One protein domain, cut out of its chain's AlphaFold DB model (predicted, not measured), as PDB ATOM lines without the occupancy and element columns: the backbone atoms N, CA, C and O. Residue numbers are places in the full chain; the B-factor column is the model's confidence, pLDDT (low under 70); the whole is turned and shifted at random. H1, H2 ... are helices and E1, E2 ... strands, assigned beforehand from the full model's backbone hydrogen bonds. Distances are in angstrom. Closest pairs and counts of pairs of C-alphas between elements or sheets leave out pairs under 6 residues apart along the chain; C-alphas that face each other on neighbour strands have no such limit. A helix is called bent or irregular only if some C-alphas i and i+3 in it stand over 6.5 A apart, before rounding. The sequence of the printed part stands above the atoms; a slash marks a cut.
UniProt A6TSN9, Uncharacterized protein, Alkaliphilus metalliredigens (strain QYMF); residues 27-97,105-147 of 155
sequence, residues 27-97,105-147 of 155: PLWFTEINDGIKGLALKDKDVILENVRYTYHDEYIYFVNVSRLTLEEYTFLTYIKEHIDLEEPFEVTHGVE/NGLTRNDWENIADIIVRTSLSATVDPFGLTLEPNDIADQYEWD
ATOM      1  N   PRO A  27     411.387 266.248 418.420       69.44
ATOM      2  CA  PRO A  27     410.907 265.083 417.695       69.44
ATOM      3  C   PRO A  27     409.380 265.036 417.812       69.44
ATOM      4  O   PRO A  27     408.838 265.100 418.921       69.44
ATOM      5  N   LEU A  28     408.702 264.985 416.669       72.25
ATOM      6  CA  LEU A  28     407.287 264.641 416.577       72.25
ATOM      7  C   LEU A  28     407.188 263.143 416.349       72.25
ATOM      8  O   LEU A  28     407.864 262.618 415.467       72.25
ATOM      9  N   TRP A  29     406.362 262.455 417.124       74.94
ATOM     10  CA  TRP A  29     406.121 261.037 416.898       74.94
ATOM     11  C   TRP A  29     405.256 260.859 415.662       74.94
ATOM     12  O   TRP A  29     404.312 261.619 415.440       74.94
ATOM     13  N   PHE A  30     405.546 259.832 414.869       74.75
ATOM     14  CA  PHE A  30     404.780 259.578 413.654       74.75
ATOM     15  C   PHE A  30     403.284 259.353 413.956       74.75
ATOM     16  O   PHE A  30     402.407 259.873 413.265       74.75
ATOM     17  N   THR A  31     402.984 258.715 415.090       73.62
ATOM     18  CA  THR A  31     401.615 258.540 415.605       73.62
ATOM     19  C   THR A  31     400.856 259.858 415.813       73.62
ATOM     20  O   THR A  31     399.632 259.872 415.700       73.62
ATOM     21  N   GLU A  32     401.549 260.973 416.072       73.06
ATOM     22  CA  GLU A  32     400.937 262.302 416.231       73.06
ATOM     23  C   GLU A  32     400.542 262.933 414.885       73.06
ATOM     24  O   GLU A  32     399.661 263.793 414.846       73.06
ATOM     25  N   ILE A  33     401.178 262.525 413.782       77.81
ATOM     26  CA  ILE A  33     400.961 263.092 412.440       77.81
ATOM     27  C   ILE A  33     400.248 262.133 411.476       77.81
ATOM     28  O   ILE A  33     399.802 262.575 410.414       77.81
ATOM     29  N   ASN A  34     400.078 260.862 411.855       82.44
ATOM     30  CA  ASN A  34     399.438 259.801 411.071       82.44
ATOM     31  C   ASN A  34     398.105 260.231 410.438       82.44
ATOM     32  O   ASN A  34     397.926 260.144 409.224       82.44
ATOM     33  N   ASP A  35     397.183 260.763 411.243       80.31
ATOM     34  CA  ASP A  35     395.856 261.160 410.757       80.31
ATOM     35  C   ASP A  35     395.930 262.347 409.786       80.31
ATOM     36  O   ASP A  35     395.141 262.445 408.844       80.31
ATOM     37  N   GLY A  36     396.907 263.238 409.985       81.69
ATOM     38  CA  GLY A  36     397.182 264.351 409.079       81.69
ATOM     39  C   GLY A  36     397.694 263.866 407.725       81.69
ATOM     40  O   GLY A  36     397.189 264.299 406.688       81.69
ATOM     41  N   ILE A  37     398.640 262.925 407.735       83.12
ATOM     42  CA  ILE A  37     399.185 262.271 406.537       83.12
ATOM     43  C   ILE A  37     398.073 261.546 405.774       83.12
ATOM     44  O   ILE A  37     397.894 261.778 404.578       83.12
ATOM     45  N   LYS A  38     397.254 260.752 406.472       86.75
ATOM     46  CA  LYS A  38     396.099 260.067 405.880       86.75
ATOM     47  C   LYS A  38     395.097 261.051 405.280       86.75
ATOM     48  O   LYS A  38     394.629 260.867 404.158       86.75
ATOM     49  N   GLY A  39     394.782 262.124 406.005       83.62
ATOM     50  CA  GLY A  39     393.885 263.174 405.531       83.62
ATOM     51  C   GLY A  39     394.390 263.847 404.252       83.62
ATOM     52  O   GLY A  39     393.601 264.079 403.336       83.62
ATOM     53  N   LEU A  40     395.695 264.120 404.160       84.25
ATOM     54  CA  LEU A  40     396.328 264.664 402.954       84.25
ATOM     55  C   LEU A  40     396.263 263.677 401.785       84.25
ATOM     56  O   LEU A  40     395.811 264.058 400.706       84.25
ATOM     57  N   ALA A  41     396.625 262.415 402.020       86.69
ATOM     58  CA  ALA A  41     396.596 261.352 401.017       86.69
ATOM     59  C   ALA A  41     395.214 261.184 400.369       86.69
ATOM     60  O   ALA A  41     395.102 261.055 399.149       86.69
ATOM     61  N   LEU A  42     394.150 261.229 401.176       87.75
ATOM     62  CA  LEU A  42     392.776 261.086 400.692       87.75
ATOM     63  C   LEU A  42     392.246 262.357 400.023       87.75
ATOM     64  O   LEU A  42     391.479 262.275 399.063       87.75
ATOM     65  N   LYS A  43     392.635 263.531 400.529       86.38
ATOM     66  CA  LYS A  43     392.216 264.826 399.981       86.38
ATOM     67  C   LYS A  43     392.807 265.075 398.593       86.38
ATOM     68  O   LYS A  43     392.090 265.547 397.716       86.38
ATOM     69  N   ASP A  44     394.083 264.752 398.404       83.12
ATOM     70  CA  ASP A  44     394.823 265.020 397.167       83.12
ATOM     71  C   ASP A  44     394.869 263.803 396.226       83.12
ATOM     72  O   ASP A  44     395.620 263.802 395.252       83.12
ATOM     73  N   LYS A  45     394.039 262.779 396.472       87.31
ATOM     74  CA  LYS A  45     394.083 261.494 395.757       87.31
ATOM     75  C   LYS A  45     394.056 261.602 394.233       87.31
ATOM     76  O   LYS A  45     394.791 260.892 393.558       87.31
ATOM     77  N   ASP A  46     393.253 262.514 393.688       86.06
ATOM     78  CA  ASP A  46     393.104 262.652 392.238       86.06
ATOM     79  C   ASP A  46     394.359 263.289 391.624       86.06
ATOM     80  O   ASP A  46     394.800 262.890 390.551       86.06
ATOM     81  N   VAL A  47     394.976 264.238 392.340       84.62
ATOM     82  CA  VAL A  47     396.233 264.883 391.934       84.62
ATOM     83  C   VAL A  47     397.387 263.887 392.013       84.62
ATOM     84  O   VAL A  47     398.179 263.781 391.081       84.62
ATOM     85  N   ILE A  48     397.451 263.113 393.098       85.06
ATOM     86  CA  ILE A  48     398.452 262.059 393.279       85.06
ATOM     87  C   ILE A  48     398.324 261.015 392.164       85.06
ATOM     88  O   ILE A  48     399.322 260.683 391.528       85.06
ATOM     89  N   LEU A  49     397.107 260.546 391.868       87.06
ATOM     90  CA  LEU A  49     396.863 259.585 390.793       87.06
ATOM     91  C   LEU A  49     397.284 260.129 389.420       87.06
ATOM     92  O   LEU A  49     397.862 259.387 388.629       87.06
ATOM     93  N   GLU A  50     397.002 261.398 389.127       85.62
ATOM     94  CA  GLU A  50     397.398 262.037 387.868       85.62
ATOM     95  C   GLU A  50     398.930 262.128 387.745       85.62
ATOM     96  O   GLU A  50     399.480 261.789 386.698       85.62
ATOM     97  N   ASN A  51     399.632 262.491 388.823       82.88
ATOM     98  CA  ASN A  51     401.098 262.556 388.852       82.88
ATOM     99  C   ASN A  51     401.740 261.173 388.672       82.88
ATOM    100  O   ASN A  51     402.692 261.013 387.905       82.88
ATOM    101  N   VAL A  52     401.193 260.152 389.336       82.69
ATOM    102  CA  VAL A  52     401.625 258.758 389.162       82.69
ATOM    103  C   VAL A  52     401.354 258.310 387.725       82.69
ATOM    104  O   VAL A  52     402.237 257.753 387.079       82.69
ATOM    105  N   ARG A  53     400.186 258.634 387.160       86.06
ATOM    106  CA  ARG A  53     399.881 258.348 385.752       86.06
ATOM    107  C   ARG A  53     400.858 259.006 384.797       86.06
ATOM    108  O   ARG A  53     401.260 258.361 383.836       86.06
ATOM    109  N   TYR A  54     401.215 260.262 385.036       84.12
ATOM    110  CA  TYR A  54     402.188 260.977 384.221       84.12
ATOM    111  C   TYR A  54     403.568 260.313 384.286       84.12
ATOM    112  O   TYR A  54     404.196 260.108 383.251       84.12
ATOM    113  N   THR A  55     403.997 259.925 385.488       81.56
ATOM    114  CA  THR A  55     405.305 259.300 385.733       81.56
ATOM    115  C   THR A  55     405.425 257.943 385.040       81.56
ATOM    116  O   THR A  55     406.382 257.720 384.309       81.56
ATOM    117  N   TYR A  56     404.419 257.077 385.197       83.31
ATOM    118  CA  TYR A  56     404.422 255.713 384.651       83.31
ATOM    119  C   TYR A  56     403.769 255.603 383.262       83.31
ATOM    120  O   TYR A  56     403.447 254.503 382.802       83.31
ATOM    121  N   HIS A  57     403.511 256.730 382.584       87.56
ATOM    122  CA  HIS A  57     402.731 256.738 381.344       87.56
ATOM    123  C   HIS A  57     403.371 255.873 380.257       87.56
ATOM    124  O   HIS A  57     402.706 255.017 379.670       87.56
ATOM    125  N   ASP A  58     404.661 256.083 380.004       88.88
ATOM    126  CA  ASP A  58     405.373 255.415 378.918       88.88
ATOM    127  C   ASP A  58     405.502 253.907 379.175       88.88
ATOM    128  O   ASP A  58     405.325 253.107 378.255       88.88
ATOM    129  N   GLU A  59     405.734 253.503 380.426       88.94
ATOM    130  CA  GLU A  59     405.828 252.095 380.829       88.94
ATOM    131  C   GLU A  59     404.482 251.384 380.703       88.94
ATOM    132  O   GLU A  59     404.410 250.278 380.160       88.94
ATOM    133  N   TYR A  60     403.400 252.045 381.122       91.19
ATOM    134  CA  TYR A  60     402.040 251.550 380.951       91.19
ATOM    135  C   TYR A  60     401.674 251.387 379.470       91.19
ATOM    136  O   TYR A  60     401.220 250.318 379.056       91.19
ATOM    137  N   ILE A  61     401.904 252.412 378.641       93.44
ATOM    138  CA  ILE A  61     401.596 252.352 377.205       93.44
ATOM    139  C   ILE A  61     402.447 251.286 376.511       93.44
ATOM    140  O   ILE A  61     401.939 250.536 375.672       93.44
ATOM    141  N   TYR A  62     403.728 251.179 376.863       93.44
ATOM    142  CA  TYR A  62     404.597 250.122 376.361       93.44
ATOM    143  C   TYR A  62     404.049 248.736 376.719       93.44
ATOM    144  O   TYR A  62     403.913 247.886 375.835       93.44
ATOM    145  N   PHE A  63     403.671 248.524 377.981       93.12
ATOM    146  CA  PHE A  63     403.115 247.260 378.449       93.12
ATOM    147  C   PHE A  63     401.835 246.876 377.702       93.12
ATOM    148  O   PHE A  63     401.756 245.776 377.154       93.12
ATOM    149  N   VAL A  64     400.859 247.786 377.612       92.88
ATOM    150  CA  VAL A  64     399.586 247.550 376.907       92.88
ATOM    151  C   VAL A  64     399.836 247.144 375.451       92.88
ATOM    152  O   VAL A  64     399.263 246.163 374.970       92.88
ATOM    153  N   ASN A  65     400.751 247.837 374.767       91.62
ATOM    154  CA  ASN A  65     401.094 247.554 373.374       91.62
ATOM    155  C   ASN A  65     401.767 246.186 373.191       91.62
ATOM    156  O   ASN A  65     401.412 245.441 372.274       91.62
ATOM    157  N   VAL A  66     402.733 245.839 374.046       94.06
ATOM    158  CA  VAL A  66     403.442 244.550 373.975       94.06
ATOM    159  C   VAL A  66     402.507 243.388 374.308       94.06
ATOM    160  O   VAL A  66     402.535 242.361 373.625       94.06
ATOM    161  N   SER A  67     401.632 243.577 375.295       91.44
ATOM    162  CA  SER A  67     400.620 242.605 375.715       91.44
ATOM    163  C   SER A  67     399.418 242.528 374.764       91.44
ATOM    164  O   SER A  67     398.582 241.641 374.915       91.44
ATOM    165  N   ARG A  68     399.351 243.406 373.749       91.81
ATOM    166  CA  ARG A  68     398.254 243.506 372.765       91.81
ATOM    167  C   ARG A  68     396.879 243.699 373.409       91.81
ATOM    168  O   ARG A  68     395.882 243.206 372.886       91.81
ATOM    169  N   LEU A  69     396.846 244.401 374.536       90.69
ATOM    170  CA  LEU A  69     395.618 244.783 375.223       90.69
ATOM    171  C   LEU A  69     395.127 246.117 374.659       90.69
ATOM    172  O   LEU A  69     395.911 246.914 374.139       90.69
ATOM    173  N   THR A  70     393.832 246.384 374.764       88.00
ATOM    174  CA  THR A  70     393.303 247.733 374.540       88.00
ATOM    175  C   THR A  70     393.278 248.527 375.847       88.00
ATOM    176  O   THR A  70     393.220 247.964 376.939       88.00
ATOM    177  N   LEU A  71     393.270 249.860 375.740       85.69
ATOM    178  CA  LEU A  71     393.142 250.756 376.902       85.69
ATOM    179  C   LEU A  71     391.789 250.613 377.623       85.69
ATOM    180  O   LEU A  71     391.658 251.041 378.767       85.69
ATOM    181  N   GLU A  72     390.784 250.039 376.954       86.31
ATOM    182  CA  GLU A  72     389.478 249.730 377.545       86.31
ATOM    183  C   GLU A  72     389.514 248.423 378.348       86.31
ATOM    184  O   GLU A  72     388.893 248.331 379.405       86.31
ATOM    185  N   GLU A  73     390.257 247.422 377.870       86.31
ATOM    186  CA  GLU A  73     390.410 246.122 378.535       86.31
ATOM    187  C   GLU A  73     391.371 246.182 379.724       86.31
ATOM    188  O   GLU A  73     391.191 245.453 380.699       86.31
ATOM    189  N   TYR A  74     392.392 247.039 379.652       89.56
ATOM    190  CA  TYR A  74     393.424 247.143 380.673       89.56
ATOM    191  C   TYR A  74     393.651 248.597 381.054       89.56
ATOM    192  O   TYR A  74     394.339 249.340 380.359       89.56
ATOM    193  N   THR A  75     393.033 249.009 382.161       92.62
ATOM    194  CA  THR A  75     393.089 250.394 382.635       92.62
ATOM    195  C   THR A  75     394.378 250.674 383.404       92.62
ATOM    196  O   THR A  75     394.997 249.770 383.964       92.62
ATOM    197  N   PHE A  76     394.737 251.954 383.540       90.81
ATOM    198  CA  PHE A  76     395.875 252.348 384.372       90.81
ATOM    199  C   PHE A  76     395.722 251.920 385.843       90.81
ATOM    200  O   PHE A  76     396.702 251.564 386.478       90.81
ATOM    201  N   LEU A  77     394.500 251.888 386.390       90.62
ATOM    202  CA  LEU A  77     394.278 251.396 387.758       90.62
ATOM    203  C   LEU A  77     394.598 249.902 387.889       90.62
ATOM    204  O   LEU A  77     395.154 249.483 388.901       90.62
ATOM    205  N   THR A  78     394.286 249.115 386.856       89.25
ATOM    206  CA  THR A  78     394.660 247.697 386.783       89.25
ATOM    207  C   THR A  78     396.179 247.544 386.750       89.25
ATOM    208  O   THR A  78     396.719 246.738 387.501       89.25
ATOM    209  N   TYR A  79     396.865 248.376 385.960       89.88
ATOM    210  CA  TYR A  79     398.327 248.405 385.906       89.88
ATOM    211  C   TYR A  79     398.957 248.684 387.276       89.88
ATOM    212  O   TYR A  79     399.804 247.912 387.713       89.88
ATOM    213  N   ILE A  80     398.506 249.727 387.991       88.12
ATOM    214  CA  ILE A  80     399.009 250.024 389.345       88.12
ATOM    215  C   ILE A  80     398.834 248.801 390.247       88.12
ATOM    216  O   ILE A  80     399.788 248.371 390.878       88.12
ATOM    217  N   LYS A  81     397.631 248.218 390.276       87.00
ATOM    218  CA  LYS A  81     397.309 247.097 391.168       87.00
ATOM    219  C   LYS A  81     398.175 245.860 390.926       87.00
ATOM    220  O   LYS A  81     398.430 245.108 391.859       87.00
ATOM    221  N   GLU A  82     398.563 245.609 389.681       86.69
ATOM    222  CA  GLU A  82     399.296 244.398 389.319       86.69
ATOM    223  C   GLU A  82     400.814 244.590 389.281       86.69
ATOM    224  O   GLU A  82     401.531 243.592 389.304       86.69
ATOM    225  N   HIS A  83     401.307 245.816 389.082       83.38
ATOM    226  CA  HIS A  83     402.718 246.064 388.740       83.38
ATOM    227  C   HIS A  83     403.410 247.071 389.654       83.38
ATOM    228  O   HIS A  83     404.639 247.110 389.669       83.38
ATOM    229  N   ILE A  84     402.659 247.875 390.408       82.50
ATOM    230  CA  ILE A  84     403.227 248.748 391.431       82.50
ATOM    231  C   ILE A  84     402.991 248.074 392.775       82.50
ATOM    232  O   ILE A  84     401.857 247.974 393.243       82.50
ATOM    233  N   ASP A  85     404.075 247.604 393.386       79.06
ATOM    234  CA  ASP A  85     404.020 247.057 394.731       79.06
ATOM    235  C   ASP A  85     403.836 248.202 395.733       79.06
ATOM    236  O   ASP A  85     404.756 248.967 396.014       79.06
ATOM    237  N   LEU A  86     402.608 248.356 396.226       80.38
ATOM    238  CA  LEU A  86     402.288 249.353 397.243       80.38
ATOM    239  C   LEU A  86     402.687 248.887 398.651       80.38
ATOM    240  O   LEU A  86     402.637 249.697 399.577       80.38
ATOM    241  N   GLU A  87     403.058 247.619 398.847       75.00
ATOM    242  CA  GLU A  87     403.478 247.065 400.139       75.00
ATOM    243  C   GLU A  87     404.973 247.269 400.413       75.00
ATOM    244  O   GLU A  87     405.362 247.266 401.583       75.00
ATOM    245  N   GLU A  88     405.774 247.575 399.389       71.81
ATOM    246  CA  GLU A  88     407.198 247.898 399.516       71.81
ATOM    247  C   GLU A  88     407.511 249.381 399.217       71.81
ATOM    248  O   GLU A  88     406.784 250.044 398.472       71.81
ATOM    249  N   PRO A  89     408.598 249.935 399.793       68.12
ATOM    250  CA  PRO A  89     409.144 251.229 399.394       68.12
ATOM    251  C   PRO A  89     409.435 251.300 397.892       68.12
ATOM    252  O   PRO A  89     410.195 250.479 397.373       68.12
ATOM    253  N   PHE A  90     408.922 252.318 397.198       65.12
ATOM    254  CA  PHE A  90     409.309 252.585 395.813       65.12
ATOM    255  C   PHE A  90     409.817 254.012 395.636       65.12
ATOM    256  O   PHE A  90     409.440 254.936 396.355       65.12
ATOM    257  N   GLU A  91     410.710 254.206 394.664       56.53
ATOM    258  CA  GLU A  91     411.195 255.540 394.325       56.53
ATOM    259  C   GLU A  91     410.059 256.348 393.686       56.53
ATOM    260  O   GLU A  91     409.873 256.355 392.468       56.53
ATOM    261  N   VAL A  92     409.307 257.079 394.511       56.00
ATOM    262  CA  VAL A  92     408.507 258.206 394.037       56.00
ATOM    263  C   VAL A  92     409.504 259.247 393.538       56.00
ATOM    264  O   VAL A  92     410.054 260.026 394.314       56.00
ATOM    265  N   THR A  93     409.795 259.237 392.240       51.56
ATOM    266  CA  THR A  93     410.734 260.161 391.592       51.56
ATOM    267  C   THR A  93     410.178 261.585 391.617       51.56
ATOM    268  O   THR A  93     409.667 262.064 390.617       51.56
ATOM    269  N   HIS A  94     410.233 262.248 392.780       44.66
ATOM    270  CA  HIS A  94     410.036 263.682 393.085       44.66
ATOM    271  C   HIS A  94     408.951 264.454 392.295       44.66
ATOM    272  O   HIS A  94     408.999 265.680 392.237       44.66
ATOM    273  N   GLY A  95     407.967 263.769 391.710       41.78
ATOM    274  CA  GLY A  95     406.979 264.329 390.783       41.78
ATOM    275  C   GLY A  95     405.578 264.463 391.368       41.78
ATOM    276  O   GLY A  95     404.659 264.883 390.670       41.78
ATOM    277  N   VAL A  96     405.385 264.110 392.641       51.56
ATOM    278  CA  VAL A  96     404.092 264.292 393.303       51.56
ATOM    279  C   VAL A  96     404.004 265.729 393.801       51.56
ATOM    280  O   VAL A  96     404.346 266.061 394.932       51.56
ATOM    281  N   GLU A  97     403.564 266.603 392.901       55.59
ATOM    282  CA  GLU A  97     403.134 267.949 393.252       55.59
ATOM    283  C   GLU A  97     401.821 267.848 394.040       55.59
ATOM    284  O   GLU A  97     400.773 267.497 393.498       55.59
ATOM    285  N   ASN A 105     408.215 273.301 405.874       52.72
ATOM    286  CA  ASN A 105     409.396 274.026 406.293       52.72
ATOM    287  C   ASN A 105     409.889 273.415 407.604       52.72
ATOM    288  O   ASN A 105     409.122 273.259 408.554       52.72
ATOM    289  N   GLY A 106     411.171 273.064 407.629       58.09
ATOM    290  CA  GLY A 106     411.824 272.490 408.798       58.09
ATOM    291  C   GLY A 106     411.900 270.965 408.839       58.09
ATOM    292  O   GLY A 106     412.367 270.444 409.843       58.09
ATOM    293  N   LEU A 107     411.502 270.253 407.778       64.38
ATOM    294  CA  LEU A 107     411.803 268.824 407.631       64.38
ATOM    295  C   LEU A 107     413.146 268.581 406.948       64.38
ATOM    296  O   LEU A 107     413.560 269.323 406.050       64.38
ATOM    297  N   THR A 108     413.819 267.494 407.332       66.81
ATOM    298  CA  THR A 108     414.962 267.019 406.554       66.81
ATOM    299  C   THR A 108     414.490 266.479 405.204       66.81
ATOM    300  O   THR A 108     413.343 266.065 405.037       66.81
ATOM    301  N   ARG A 109     415.386 266.454 404.212       68.25
ATOM    302  CA  ARG A 109     415.069 265.886 402.893       68.25
ATOM    303  C   ARG A 109     414.633 264.416 402.983       68.25
ATOM    304  O   ARG A 109     413.739 264.023 402.250       68.25
ATOM    305  N   ASN A 110     415.253 263.646 403.875       70.00
ATOM    306  CA  ASN A 110     414.948 262.229 404.064       70.00
ATOM    307  C   ASN A 110     413.554 262.036 404.677       70.00
ATOM    308  O   ASN A 110     412.779 261.222 404.198       70.00
ATOM    309  N   ASP A 111     413.211 262.845 405.685       73.81
ATOM    310  CA  ASP A 111     411.869 262.839 406.279       73.81
ATOM    311  C   ASP A 111     410.807 263.226 405.245       73.81
ATOM    312  O   ASP A 111     409.739 262.627 405.190       73.81
ATOM    313  N   TRP A 112     411.103 264.203 404.383       75.50
ATOM    314  CA  TRP A 112     410.195 264.586 403.305       75.50
ATOM    315  C   TRP A 112     409.984 263.453 402.293       75.50
ATOM    316  O   TRP A 112     408.848 263.203 401.905       75.50
ATOM    317  N   GLU A 113     411.056 262.766 401.883       75.31
ATOM    318  CA  GLU A 113     410.989 261.638 400.941       75.31
ATOM    319  C   GLU A 113     410.152 260.486 401.521       75.31
ATOM    320  O   GLU A 113     409.246 259.999 400.846       75.31
ATOM    321  N   ASN A 114     410.349 260.151 402.800       78.31
ATOM    322  CA  ASN A 114     409.559 259.134 403.494       78.31
ATOM    323  C   ASN A 114     408.077 259.534 403.627       78.31
ATOM    324  O   ASN A 114     407.195 258.731 403.332       78.31
ATOM    325  N   ILE A 115     407.771 260.778 404.025       79.38
ATOM    326  CA  ILE A 115     406.376 261.261 404.109       79.38
ATOM    327  C   ILE A 115     405.711 261.222 402.742       79.38
ATOM    328  O   ILE A 115     404.556 260.815 402.641       79.38
ATOM    329  N   ALA A 116     406.409 261.688 401.707       79.94
ATOM    330  CA  ALA A 116     405.861 261.736 400.363       79.94
ATOM    331  C   ALA A 116     405.502 260.328 399.877       79.94
ATOM    332  O   ALA A 116     404.387 260.133 399.398       79.94
ATOM    333  N   ASP A 117     406.392 259.352 400.069       82.12
ATOM    334  CA  ASP A 117     406.112 257.952 399.753       82.12
ATOM    335  C   ASP A 117     404.899 257.413 400.526       82.12
ATOM    336  O   ASP A 117     403.952 256.913 399.917       82.12
ATOM    337  N   ILE A 118     404.858 257.612 401.849       85.00
ATOM    338  CA  ILE A 118     403.736 257.176 402.690       85.00
ATOM    339  C   ILE A 118     402.412 257.780 402.198       85.00
ATOM    340  O   ILE A 118     401.420 257.066 402.043       85.00
ATOM    341  N   ILE A 119     402.384 259.085 401.905       86.06
ATOM    342  CA  ILE A 119     401.189 259.759 401.378       86.06
ATOM    343  C   ILE A 119     400.749 259.117 400.061       86.06
ATOM    344  O   ILE A 119     399.560 258.850 399.873       86.06
ATOM    345  N   VAL A 120     401.687 258.869 399.146       85.75
ATOM    346  CA  VAL A 120     401.394 258.288 397.833       85.75
ATOM    347  C   VAL A 120     400.855 256.871 397.977       85.75
ATOM    348  O   VAL A 120     399.815 256.564 397.401       85.75
ATOM    349  N   ARG A 121     401.483 256.027 398.795       86.81
ATOM    350  CA  ARG A 121     401.072 254.635 399.028       86.81
ATOM    351  C   ARG A 121     399.718 254.525 399.718       86.81
ATOM    352  O   ARG A 121     398.854 253.766 399.271       86.81
ATOM    353  N   THR A 122     399.465 255.335 400.746       88.69
ATOM    354  CA  THR A 122     398.136 255.426 401.372       88.69
ATOM    355  C   THR A 122     397.087 255.920 400.369       88.69
ATOM    356  O   THR A 122     395.973 255.400 400.324       88.69
ATOM    357  N   SER A 123     397.428 256.890 399.518       89.44
ATOM    358  CA  SER A 123     396.499 257.432 398.521       89.44
ATOM    359  C   SER A 123     396.170 256.428 397.413       89.44
ATOM    360  O   SER A 123     395.001 256.224 397.068       89.44
ATOM    361  N   LEU A 124     397.193 255.764 396.873       88.88
ATOM    362  CA  LEU A 124     397.047 254.768 395.821       88.88
ATOM    363  C   LEU A 124     396.318 253.533 396.334       88.88
ATOM    364  O   LEU A 124     395.398 253.091 395.654       88.88
ATOM    365  N   SER A 125     396.635 253.034 397.534       89.44
ATOM    366  CA  SER A 125     395.928 251.881 398.114       89.44
ATOM    367  C   SER A 125     394.430 252.160 398.280       89.44
ATOM    368  O   SER A 125     393.609 251.363 397.829       89.44
ATOM    369  N   ALA A 126     394.062 253.344 398.783       88.75
ATOM    370  CA  ALA A 126     392.665 253.780 398.857       88.75
ATOM    371  C   ALA A 126     391.994 253.943 397.476       88.75
ATOM    372  O   ALA A 126     390.769 253.866 397.361       88.75
ATOM    373  N   THR A 127     392.778 254.202 396.427       88.44
ATOM    374  CA  THR A 127     392.281 254.440 395.065       88.44
ATOM    375  C   THR A 127     392.103 253.139 394.277       88.44
ATOM    376  O   THR A 127     391.105 252.994 393.570       88.44
ATOM    377  N   VAL A 128     393.039 252.191 394.390       86.50
ATOM    378  CA  VAL A 128     393.006 250.910 393.659       86.50
ATOM    379  C   VAL A 128     392.158 249.845 394.350       86.50
ATOM    380  O   VAL A 128     391.657 248.941 393.677       86.50
ATOM    381  N   ASP A 129     391.961 249.958 395.667       82.50
ATOM    382  CA  ASP A 129     391.089 249.066 396.429       82.50
ATOM    383  C   ASP A 129     390.200 249.820 397.440       82.50
ATOM    384  O   ASP A 129     390.417 249.755 398.650       82.50
ATOM    385  N   PRO A 130     389.147 250.524 396.973       74.19
ATOM    386  CA  PRO A 130     388.297 251.361 397.830       74.19
ATOM    387  C   PRO A 130     387.513 250.596 398.907       74.19
ATOM    388  O   PRO A 130     386.955 251.211 399.815       74.19
ATOM    389  N   PHE A 131     387.405 249.272 398.767       72.69
ATOM    390  CA  PHE A 131     386.686 248.390 399.690       72.69
ATOM    391  C   PHE A 131     387.622 247.439 400.447       72.69
ATOM    392  O   PHE A 131     387.151 246.682 401.300       72.69
ATOM    393  N   GLY A 132     388.915 247.455 400.120       70.00
ATOM    394  CA  GLY A 132     389.947 246.663 400.771       70.00
ATOM    395  C   GLY A 132     390.575 247.371 401.962       70.00
ATOM    396  O   GLY A 132     390.139 248.438 402.404       70.00
ATOM    397  N   LEU A 133     391.616 246.743 402.507       70.00
ATOM    398  CA  LEU A 133     392.395 247.326 403.589       70.00
ATOM    399  C   LEU A 133     393.275 248.437 402.999       70.00
ATOM    400  O   LEU A 133     394.189 248.167 402.225       70.00
ATOM    401  N   THR A 134     392.967 249.691 403.322       80.56
ATOM    402  CA  THR A 134     393.843 250.819 402.978       80.56
ATOM    403  C   THR A 134     395.120 250.714 403.800       80.56
ATOM    404  O   THR A 134     395.043 250.441 404.998       80.56
ATOM    405  N   LEU A 135     396.276 250.951 403.179       84.81
ATOM    406  CA  LEU A 135     397.540 250.966 403.907       84.81
ATOM    407  C   LEU A 135     397.552 252.150 404.874       84.81
ATOM    408  O   LEU A 135     397.460 253.312 404.454       84.81
ATOM    409  N   GLU A 136     397.644 251.854 406.167       87.44
ATOM    410  CA  GLU A 136     397.711 252.883 407.193       87.44
ATOM    411  C   GLU A 136     399.115 253.501 407.221       87.44
ATOM    412  O   GLU A 136     400.106 252.772 407.148       87.44
ATOM    413  N   PRO A 137     399.239 254.834 407.357       86.50
ATOM    414  CA  PRO A 137     400.547 255.479 407.354       86.50
ATOM    415  C   PRO A 137     401.503 254.935 408.425       86.50
ATOM    416  O   PRO A 137     402.695 254.841 408.156       86.50
ATOM    417  N   ASN A 138     400.998 254.554 409.607       85.12
ATOM    418  CA  ASN A 138     401.810 253.937 410.665       85.12
ATOM    419  C   ASN A 138     402.438 252.616 410.207       85.12
ATOM    420  O   ASN A 138     403.630 252.415 410.405       85.12
ATOM    421  N   ASP A 139     401.658 251.753 409.548       85.00
ATOM    422  CA  ASP A 139     402.143 250.453 409.074       85.00
ATOM    423  C   ASP A 139     403.258 250.639 408.035       85.00
ATOM    424  O   ASP A 139     404.206 249.860 407.984       85.00
ATOM    425  N   ILE A 140     403.161 251.694 407.219       83.38
ATOM    426  CA  ILE A 140     404.192 252.049 406.244       83.38
ATOM    427  C   ILE A 140     405.420 252.660 406.939       83.38
ATOM    428  O   ILE A 140     406.548 252.313 406.599       83.38
ATOM    429  N   ALA A 141     405.233 253.550 407.918       81.94
ATOM    430  CA  ALA A 141     406.329 254.167 408.667       81.94
ATOM    431  C   ALA A 141     407.179 253.130 409.423       81.94
ATOM    432  O   ALA A 141     408.405 253.256 409.452       81.94
ATOM    433  N   ASP A 142     406.554 252.072 409.946       81.06
ATOM    434  CA  ASP A 142     407.248 250.951 410.584       81.06
ATOM    435  C   ASP A 142     408.218 250.245 409.615       81.06
ATOM    436  O   ASP A 142     409.306 249.835 410.023       81.06
ATOM    437  N   GLN A 143     407.893 250.161 408.315       78.38
ATOM    438  CA  GLN A 143     408.791 249.591 407.291       78.38
ATOM    439  C   GLN A 143     410.076 250.409 407.112       78.38
ATOM    440  O   GLN A 143     411.105 249.874 406.699       78.38
ATOM    441  N   TYR A 144     410.012 251.704 407.420       73.38
ATOM    442  CA  TYR A 144     411.136 252.630 407.358       73.38
ATOM    443  C   TYR A 144     411.890 252.752 408.688       73.38
ATOM    444  O   TYR A 144     412.802 253.576 408.780       73.38
ATOM    445  N   GLU A 145     411.506 251.976 409.712       76.00
ATOM    446  CA  GLU A 145     411.959 252.148 411.101       76.00
ATOM    447  C   GLU A 145     411.819 253.619 411.554       76.00
ATOM    448  O   GLU A 145     412.692 254.191 412.216       76.00
ATOM    449  N   TRP A 146     410.736 254.274 411.115       77.88
ATOM    450  CA  TRP A 146     410.611 255.727 411.147       77.88
ATOM    451  C   TRP A 146     409.654 256.211 412.240       77.88
ATOM    452  O   TRP A 146     408.527 256.635 411.997       77.88
ATOM    453  N   ASP A 147     410.150 256.182 413.476       70.69
ATOM    454  CA  ASP A 147     409.355 256.492 414.672       70.69
ATOM    455  C   ASP A 147     409.061 257.988 414.863       70.69
ATOM    456  O   ASP A 147     408.057 258.373 415.479       70.69
TER     457      ASP A 147
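Overview. This is residues 27 to 97 and 105 to 147 of the 155 residues of an uncharacterized protein of Alkaliphilus metalliredigens (strain QYMF) (UniProt A6TSN9). A long helix, H5, forms the core, and H1, H2, H4 and H6 pack on it at crossing angles. E1, H1, H2 and H3 follow one another along the longest axis, with E1 near one end and H3 near the other, beyond H5; H4 folds back from H3 to the end of H5. The printed part has 114 residues, with one named strand and six named helices in the order E1 H1 H2 H3 H4 H5 H6 along the chain; its class is mostly helix, with 71 of the 74 residues in named elements held by helices. The whole is compact, with a radius of gyration of the C-alphas of 15.0 A, yet elongated, spanning 51 by 29 by 23 A.

Along the chain. H5, residues 109 to 128, is 28.2 A long, from (415.069, 265.886, 402.893) to (393.006, 250.910, 393.659). E1 is residues 27 to 29, starting at (410.907, 265.083, 417.695), and pairs with no named strand. H1, residues 30 to 43, 19.3 A, is irregular: C-alphas 32 and 35 are 7.6 A apart. H2 is residues 45 to 55, H3 57 to 67, H4 76 to 83 and H6 137 to 143.

Arrangement. H5 is the hub. H1 touches it with residues 37 to 42 alone, at a steep tilt of 51 degrees; the closest C-alphas, of Ala 41 and Ser 123, are 4.6 A apart. H2 touches H5 about perpendicular, at 75 degrees, closest at Lys 45 and Ser 123, C-alphas 5.5 A apart. H4 touches residue 128 alone of H5, from Leu 77, C-alphas 6.1 A apart. H6 touches H5 at Ile 118 and Pro 137, the closest C-alphas, 5.9 A apart. H3 and H5 are apart. Every O i to N i+4 pair is within hydrogen-bond range in H2, H3, H4 and H5; H1 has 8 of 10, H6 2 of 3.

Size, cuts and confidence. The C-alphas of Pro 27 and Arg 68, the two farthest apart, are 51.4 A apart. Residues 98 to 104 are not printed; C-alphas 97 and 105 are 15.7 A apart. No link printed whole is long. The model's pLDDT is under 70 at residues 27, 89 to 97 and 105 to 109.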